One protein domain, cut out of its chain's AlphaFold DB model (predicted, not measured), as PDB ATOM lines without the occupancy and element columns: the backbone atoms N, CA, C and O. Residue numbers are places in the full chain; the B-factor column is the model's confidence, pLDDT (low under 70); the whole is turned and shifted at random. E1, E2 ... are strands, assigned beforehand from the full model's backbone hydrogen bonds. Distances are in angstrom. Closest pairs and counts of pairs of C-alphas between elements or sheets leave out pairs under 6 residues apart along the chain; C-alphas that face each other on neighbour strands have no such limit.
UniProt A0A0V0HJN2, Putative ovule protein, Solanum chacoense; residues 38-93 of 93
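What this domain is: This is residues 38 to 93 of the 93 residues of the protein "Putative ovule protein" of Solanum chacoense (UniProt A0A0V0HJN2). The model is a long, narrow two-stranded hairpin, E1 beside E2, with a loop at each end and the short strand E3 beside E2 on the side away from E1. The turn between E1 and E2 sticks out at one end with residues 51 to 56, and E2 bends by 69 degrees at residue 68 toward the other end, where a long loop turns back before E3. The printed part has 56 residues with no named helix and three named strands, E1, E2, E3 along the chain, in an all-strand, antiparallel sheet of order E1, E2, E3. The whole is extended, a rod with a radius of gyration of the C-alphas of 16.3 A and spans of 53 by 20 by 16 A.

How they stand to each other: E1, residues 38 to 49, and E2, residues 59 to 72, are antiparallel neighbours, with 162 degrees between their directions. They form a hairpin with a short link of 9 residues. Their C-alphas face each other from 38 and 71, 5.3 A apart, to 49 and 59, 4.7 A apart. Across this pair N 40 and O 69 are within hydrogen-bond range at 2.8 A, as are N 62 and O 46 at 2.8 A. Residues 71 to 72 of E2 also pair, antiparallel, with residues 81 to 82, which lie in no named strand. E3, residues 90 to 92, is the antiparallel neighbour of E2, also at 162 degrees, and the two form a hairpin. C-alphas 64 and 91 face each other at 4.5 A, and N 65 and O 90 are within hydrogen-bond range at 2.8 A. E1 and E3 are edge strands and E2 is the inner strand. The three strands make a meander, each strand the antiparallel neighbour of the one before.

Where its parts are: E1 begins at Val 38, whose C-alpha is at (102.802, 112.507, 92.871), and runs 33.9 A from first to last C-alpha, to Ser 49. E2 runs 35.7 A from Arg 59, C-alpha at (82.981, 138.334, 105.156), to Gly 72. E3 runs 6.7 A from Arg 90 to Gly 92, C-alpha at (82.400, 124.027, 103.093).

The domain as a whole: The two C-alphas farthest apart are those of Ala 54 and Leu 75, 53.3 A. The link from E2 to E3 is long, with 17 residues, 73 to 89. The printed part has no cut, and it ends at Leu 93, the chain's last residue. The mean pLDDT of the printed part is 84.5, and no printed residue is under 70.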
ATOM      1  N   VAL A  38     102.874 112.435  91.411       90.06
ATOM      2  CA  VAL A  38     102.802 112.507  92.871       90.06
ATOM      3  C   VAL A  38     101.382 112.874  93.272       90.06
ATOM      4  O   VAL A  38     100.771 113.754  92.654       90.06
ATOM      5  N   ARG A  39     100.845 112.205  94.292       89.75
ATOM      6  CA  ARG A  39      99.490 112.469  94.783       89.75
ATOM      7  C   ARG A  39      99.492 113.490  95.910       89.75
ATOM      8  O   ARG A  39     100.208 113.356  96.895       89.75
ATOM      9  N   PHE A  40      98.617 114.483  95.793       88.75
ATOM     10  CA  PHE A  40      98.447 115.538  96.783       88.75
ATOM     11  C   PHE A  40      97.001 115.642  97.259       88.75
ATOM     12  O   PHE A  40      96.050 115.530  96.486       88.75
ATOM     13  N   ASN A  41      96.848 115.944  98.547       90.56
ATOM     14  CA  ASN A  41      95.602 116.446  99.109       90.56
ATOM     15  C   ASN A  41      95.774 117.945  99.356       90.56
ATOM     16  O   ASN A  41      96.635 118.357 100.131       90.56
ATOM     17  N   VAL A  42      94.964 118.764  98.694       89.25
ATOM     18  CA  VAL A  42      95.053 120.223  98.767       89.25
ATOM     19  C   VAL A  42      93.906 120.756  99.612       89.25
ATOM     20  O   VAL A  42      92.735 120.479  99.351       89.25
ATOM     21  N   ARG A  43      94.244 121.561 100.621       90.69
ATOM     22  CA  ARG A  43      93.284 122.304 101.439       90.69
ATOM     23  C   ARG A  43      93.540 123.795 101.275       90.69
ATOM     24  O   ARG A  43      94.656 124.255 101.479       90.69
ATOM     25  N   MET A  44      92.498 124.548 100.946       89.50
ATOM     26  CA  MET A  44      92.556 126.001 100.799       89.50
ATOM     27  C   MET A  44      91.499 126.649 101.693       89.50
ATOM     28  O   MET A  44      90.408 126.112 101.878       89.50
ATOM     29  N   VAL A  45      91.817 127.816 102.250       90.69
ATOM     30  CA  VAL A  45      90.838 128.671 102.924       90.69
ATOM     31  C   VAL A  45      90.724 129.966 102.134       90.69
ATOM     32  O   VAL A  45      91.677 130.737 102.063       90.69
ATOM     33  N   ALA A  46      89.559 130.207 101.543       87.38
ATOM     34  CA  ALA A  46      89.277 131.417 100.790       87.38
ATOM     35  C   ALA A  46      88.477 132.388 101.659       87.38
ATOM     36  O   ALA A  46      87.387 132.070 102.137       87.38
ATOM     37  N   ARG A  47      89.004 133.594 101.864       88.69
ATOM     38  CA  ARG A  47      88.251 134.684 102.484       88.69
ATOM     39  C   ARG A  47      87.468 135.404 101.394       88.69
ATOM     40  O   ARG A  47      88.063 136.100 100.580       88.69
ATOM     41  N   VAL A  48      86.149 135.263 101.399       84.94
ATOM     42  CA  VAL A  48      85.272 135.858 100.386       84.94
ATOM     43  C   VAL A  48      84.407 136.962 100.985       84.94
ATOM     44  O   VAL A  48      83.955 136.895 102.132       84.94
ATOM     45  N   SER A  49      84.163 138.001 100.195       82.94
ATOM     46  CA  SER A  49      83.199 139.054 100.498       82.94
ATOM     47  C   SER A  49      82.382 139.341  99.254       82.94
ATOM     48  O   SER A  49      82.946 139.526  98.178       82.94
ATOM     49  N   PHE A  50      81.066 139.418  99.407       75.25
ATOM     50  CA  PHE A  50      80.211 139.889  98.326       75.25
ATOM     51  C   PHE A  50      80.450 141.380  98.098       75.25
ATOM     52  O   PHE A  50      80.647 142.134  99.051       75.25
ATOM     53  N   LYS A  51      80.435 141.818  96.839       72.38
ATOM     54  CA  LYS A  51      80.436 143.247  96.531       72.38
ATOM     55  C   LYS A  51      79.077 143.807  96.957       72.38
ATOM     56  O   LYS A  51      78.070 143.520  96.322       72.38
ATOM     57  N   ALA A  52      79.045 144.566  98.045       70.69
ATOM     58  CA  ALA A  52      77.879 145.331  98.472       70.69
ATOM     59  C   ALA A  52      78.242 146.814  98.352       70.69
ATOM     60  O   ALA A  52      79.320 147.196  98.790       70.69
ATOM     61  N   GLY A  53      77.399 147.608  97.683       73.81
ATOM     62  CA  GLY A  53      77.683 149.011  97.353       73.81
ATOM     63  C   GLY A  53      77.863 149.885  98.597       73.81
ATOM     64  O   GLY A  53      78.965 150.021  99.112       73.81
ATOM     65  N   ALA A  54      76.774 150.468  99.098       74.75
ATOM     66  CA  ALA A  54      76.801 151.311 100.298       74.75
ATOM     67  C   ALA A  54      76.782 150.516 101.626       74.75
ATOM     68  O   ALA A  54      76.905 151.106 102.698       74.75
ATOM     69  N   TRP A  55      76.638 149.185 101.582       71.25
ATOM     70  CA  TRP A  55      76.584 148.336 102.778       71.25
ATOM     71  C   TRP A  55      77.850 147.518 102.993       71.25
ATOM     72  O   TRP A  55      78.471 147.010 102.064       71.25
ATOM     73  N   ARG A  56      78.197 147.314 104.267       70.19
ATOM     74  CA  ARG A  56      79.310 146.452 104.663       70.19
ATOM     75  C   ARG A  56      78.916 144.988 104.420       70.19
ATOM     76  O   ARG A  56      78.074 144.444 105.132       70.19
ATOM     77  N   ALA A  57      79.514 144.333 103.427       75.31
ATOM     78  CA  ALA A  57      79.243 142.921 103.165       75.31
ATOM     79  C   ALA A  57      79.818 142.010 104.261       75.31
ATOM     80  O   ALA A  57      80.953 142.189 104.722       75.31
ATOM     81  N   ARG A  58      79.058 140.975 104.641       80.25
ATOM     82  CA  ARG A  58      79.528 139.946 105.574       80.25
ATOM     83  C   ARG A  58      80.665 139.155 104.922       80.25
ATOM     84  O   ARG A  58      80.474 138.528 103.882       80.25
ATOM     85  N   ARG A  59      81.842 139.174 105.550       84.00
ATOM     86  CA  ARG A  59      82.981 138.334 105.156       84.00
ATOM     87  C   ARG A  59      82.671 136.888 105.544       84.00
ATOM     88  O   ARG A  59      82.231 136.644 106.668       84.00
ATOM     89  N   ARG A  60      82.899 135.949 104.632       85.25
ATOM     90  CA  ARG A  60      82.799 134.508 104.889       85.25
ATOM     91  C   ARG A  60      84.146 133.856 104.611       85.25
ATOM     92  O   ARG A  60      84.913 134.336 103.778       85.25
ATOM     93  N   TYR A  61      84.431 132.781 105.327       89.62
ATOM     94  CA  TYR A  61      85.552 131.909 105.019       89.62
ATOM     95  C   TYR A  61      84.978 130.663 104.364       89.62
ATOM     96  O   TYR A  61      84.029 130.090 104.878       89.62
ATOM     97  N   LEU A  62      85.520 130.284 103.216       89.94
ATOM     98  CA  LEU A  62      85.209 129.029 102.556       89.94
ATOM     99  C   LEU A  62      86.400 128.102 102.737       89.94
ATOM    100  O   LEU A  62      87.544 128.499 102.518       89.94
ATOM    101  N   ARG A  63      86.136 126.868 103.144       92.06
ATOM    102  CA  ARG A  63      87.133 125.807 103.247       92.06
ATOM    103  C   ARG A  63      86.980 124.912 102.032       92.06
ATOM    104  O   ARG A  63      85.952 124.265 101.869       92.06
ATOM    105  N   VAL A  64      88.000 124.873 101.191       90.94
ATOM    106  CA  VAL A  64      88.045 124.039  99.992       90.94
ATOM    107  C   VAL A  64      88.964 122.855 100.258       90.94
ATOM    108  O   VAL A  64      90.060 123.020 100.798       90.94
ATOM    109  N   TYR A  65      88.519 121.661  99.882       92.12
ATOM    110  CA  TYR A  65      89.289 120.430  99.975       92.12
ATOM    111  C   TYR A  65      89.245 119.658  98.655       92.12
ATOM    112  O   TYR A  65      88.178 119.247  98.192       92.12
ATOM    113  N   CYS A  66      90.423 119.428  98.085       90.06
ATOM    114  CA  CYS A  66      90.642 118.612  96.902       90.06
ATOM    115  C   CYS A  66      91.488 117.399  97.304       90.06
ATOM    116  O   CYS A  66      92.675 117.541  97.597       90.06
ATOM    117  N   GLY A  67      90.875 116.220  97.354       90.50
ATOM    118  CA  GLY A  67      91.581 114.979  97.667       90.50
ATOM    119  C   GLY A  67      92.080 114.261  96.416       90.50
ATOM    120  O   GLY A  67      91.450 114.365  95.361       90.50
ATOM    121  N   ASP A  68      93.163 113.499  96.572       88.81
ATOM    122  CA  ASP A  68      93.700 112.576  95.561       88.81
ATOM    123  C   ASP A  68      93.952 113.251  94.197       88.81
ATOM    124  O   ASP A  68      93.515 112.792  93.139       88.81
ATOM    125  N   LEU A  69      94.618 114.410  94.228       89.50
ATOM    126  CA  LEU A  69      95.055 115.123  93.032       89.50
ATOM    127  C   LEU A  69      96.393 114.552  92.565       89.50
ATOM    128  O   LEU A  69      97.404 114.693  93.248       89.50
ATOM    129  N   SER A  70      96.408 113.931  91.390       90.69
ATOM    130  CA  SER A  70      97.638 113.408  90.791       90.69
ATOM    131  C   SER A  70      98.319 114.495  89.969       90.69
ATOM    132  O   SER A  70      97.755 114.981  88.993       90.69
ATOM    133  N   VAL A  71      99.532 114.887  90.348       89.31
ATOM    134  CA  VAL A  71     100.325 115.895  89.635       89.31
ATOM    135  C   VAL A  71     101.464 115.195  88.911       89.31
ATOM    136  O   VAL A  71     102.294 114.540  89.535       89.31
ATOM    137  N   GLY A  72     101.508 115.328  87.588       89.50
ATOM    138  CA  GLY A  72     102.585 114.786  86.768       89.50
ATOM    139  C   GLY A  72     103.816 115.672  86.880       89.50
ATOM    140  O   GLY A  72     103.759 116.841  86.496       89.50
ATOM    141  N   VAL A  73     104.924 115.128  87.386       86.62
ATOM    142  CA  VAL A  73     106.180 115.866  87.584       86.62
ATOM    143  C   VAL A  73     107.299 115.156  86.828       86.62
ATOM    144  O   VAL A  73     107.859 114.162  87.292       86.62
ATOM    145  N   ALA A  74     107.659 115.684  85.658       80.62
ATOM    146  CA  ALA A  74     108.742 115.142  84.832       80.62
ATOM    147  C   ALA A  74     110.060 115.117  85.617       80.62
ATOM    148  O   ALA A  74     110.371 116.129  86.229       80.62
ATOM    149  N   LEU A  75     110.837 114.026  85.588       74.00
ATOM    150  CA  LEU A  75     112.012 113.735  86.449       74.00
ATOM    151  C   LEU A  75     113.019 114.887  86.665       74.00
ATOM    152  O   LEU A  75     113.576 114.999  87.751       74.00
ATOM    153  N   ASN A  76     113.176 115.792  85.695       77.62
ATOM    154  CA  ASN A  76     114.126 116.914  85.768       77.62
ATOM    155  C   ASN A  76     113.473 118.282  86.042       77.62
ATOM    156  O   ASN A  76     114.135 119.312  85.957       77.62
ATOM    157  N   LYS A  77     112.168 118.329  86.329       80.81
ATOM    158  CA  LYS A  77     111.429 119.570  86.611       80.81
ATOM    159  C   LYS A  77     110.985 119.647  88.067       80.81
ATOM    160  O   LYS A  77     110.658 118.642  88.680       80.81
ATOM    161  N   SER A  78     110.940 120.845  88.631       78.44
ATOM    162  CA  SER A  78     110.352 121.097  89.956       78.44
ATOM    163  C   SER A  78     108.859 121.440  89.888       78.44
ATOM    164  O   SER A  78     108.200 121.519  90.920       78.44
ATOM    165  N   SER A  79     108.319 121.628  88.681       82.12
ATOM    166  CA  SER A  79     106.913 121.933  88.424       82.12
ATOM    167  C   SER A  79     106.219 120.795  87.680       82.12
ATOM    168  O   SER A  79     106.842 120.044  86.923       82.12
ATOM    169  N   GLY A  80     104.906 120.698  87.870       84.31
ATOM    170  CA  GLY A  80     104.069 119.682  87.252       84.31
ATOM    171  C   GLY A  80     102.671 120.194  86.942       84.31
ATOM    172  O   GLY A  80     102.270 121.251  87.426       84.31
ATOM    173  N   ASN A  81     101.942 119.425  86.138       86.81
ATOM    174  CA  ASN A  81     100.560 119.718  85.768       86.81
ATOM    175  C   ASN A  81      99.617 118.707  86.416       86.81
ATOM    176  O   ASN A  81      99.978 117.544  86.614       86.81
ATOM    177  N   LEU A  82      98.398 119.149  86.718       87.56
ATOM    178  CA  LEU A  82      97.358 118.262  87.220       87.56
ATOM    179  C   LEU A  82      96.964 117.254  86.132       87.56
ATOM    180  O   LEU A  82      96.594 117.631  85.020       87.56
ATOM    181  N   LEU A  83      97.050 115.969  86.460       88.44
ATOM    182  CA  LEU A  83      96.612 114.878  85.599       88.44
ATOM    183  C   LEU A  83      95.097 114.700  85.733       88.44
ATOM    184  O   LEU A  83      94.548 114.801  86.829       88.44
ATOM    185  N   GLY A  84      94.422 114.419  84.618       84.69
ATOM    186  CA  GLY A  84      92.966 114.228  84.588       84.69
ATOM    187  C   GLY A  84      92.139 115.511  84.431       84.69
ATOM    188  O   GLY A  84      90.916 115.430  84.408       84.69
ATOM    189  N   GLY A  85      92.778 116.674  84.268       82.81
ATOM    190  CA  GLY A  85      92.094 117.940  83.988       82.81
ATOM    191  C   GLY A  85      91.472 118.605  85.222       82.81
ATOM    192  O   GLY A  85      91.846 118.323  86.359       82.81
ATOM    193  N   GLN A  86      90.550 119.544  84.991       80.75
ATOM    194  CA  GLN A  86      89.872 120.276  86.065       80.75
ATOM    195  C   GLN A  86      88.965 119.345  86.876       80.75
ATOM    196  O   GLN A  86      88.235 118.528  86.317       80.75
ATOM    197  N   ARG A  87      88.986 119.491  88.204       82.38
ATOM    198  CA  ARG A  87      88.193 118.668  89.121       82.38
ATOM    199  C   ARG A  87      87.439 119.546  90.105       82.38
ATOM    200  O   ARG A  87      88.017 120.450  90.704       82.38
ATOM    201  N   GLN A  88      86.161 119.240  90.306       85.12
ATOM    202  CA  GLN A  88      85.351 119.925  91.304       85.12
ATOM    203  C   GLN A  88      85.740 119.445  92.709       85.12
ATOM    204  O   GLN A  88      85.735 118.247  93.003       85.12
ATOM    205  N   CYS A  89      86.100 120.387  93.575       88.38
ATOM    206  CA  CYS A  89      86.516 120.112  94.947       88.38
ATOM    207  C   CYS A  89      85.368 120.304  95.938       88.38
ATOM    208  O   CYS A  89      84.373 120.969  95.652       88.38
ATOM    209  N   ARG A  90      85.513 119.741  97.140       90.31
ATOM    210  CA  ARG A  90      84.525 119.909  98.208       90.31
ATOM    211  C   ARG A  90      84.686 121.293  98.824       90.31
ATOM    212  O   ARG A  90      85.787 121.646  99.241       90.31
ATOM    213  N   VAL A  91      83.598 122.053  98.910       88.94
ATOM    214  CA  VAL A  91      83.582 123.394  99.508       88.94
ATOM    215  C   VAL A  91      82.643 123.397 100.709       88.94
ATOM    216  O   VAL A  91      81.479 123.030 100.588       88.94
ATOM    217  N   GLY A  92      83.160 123.802 101.866       86.31
ATOM    218  CA  GLY A  92      82.400 124.027 103.093       86.31
ATOM    219  C   GLY A  92      82.465 125.487 103.538       86.31
ATOM    220  O   GLY A  92      83.405 126.206 103.188       86.31
ATOM    221  N   LEU A  93      81.464 125.907 104.310       77.69
ATOM    222  CA  LEU A  93      81.425 127.189 105.030       77.69
ATOM    223  C   LEU A  93      82.079 127.073 106.415       77.69
ATOM    224  O   LEU A  93      82.117 125.948 106.964       77.69
TER     225      LEU A  93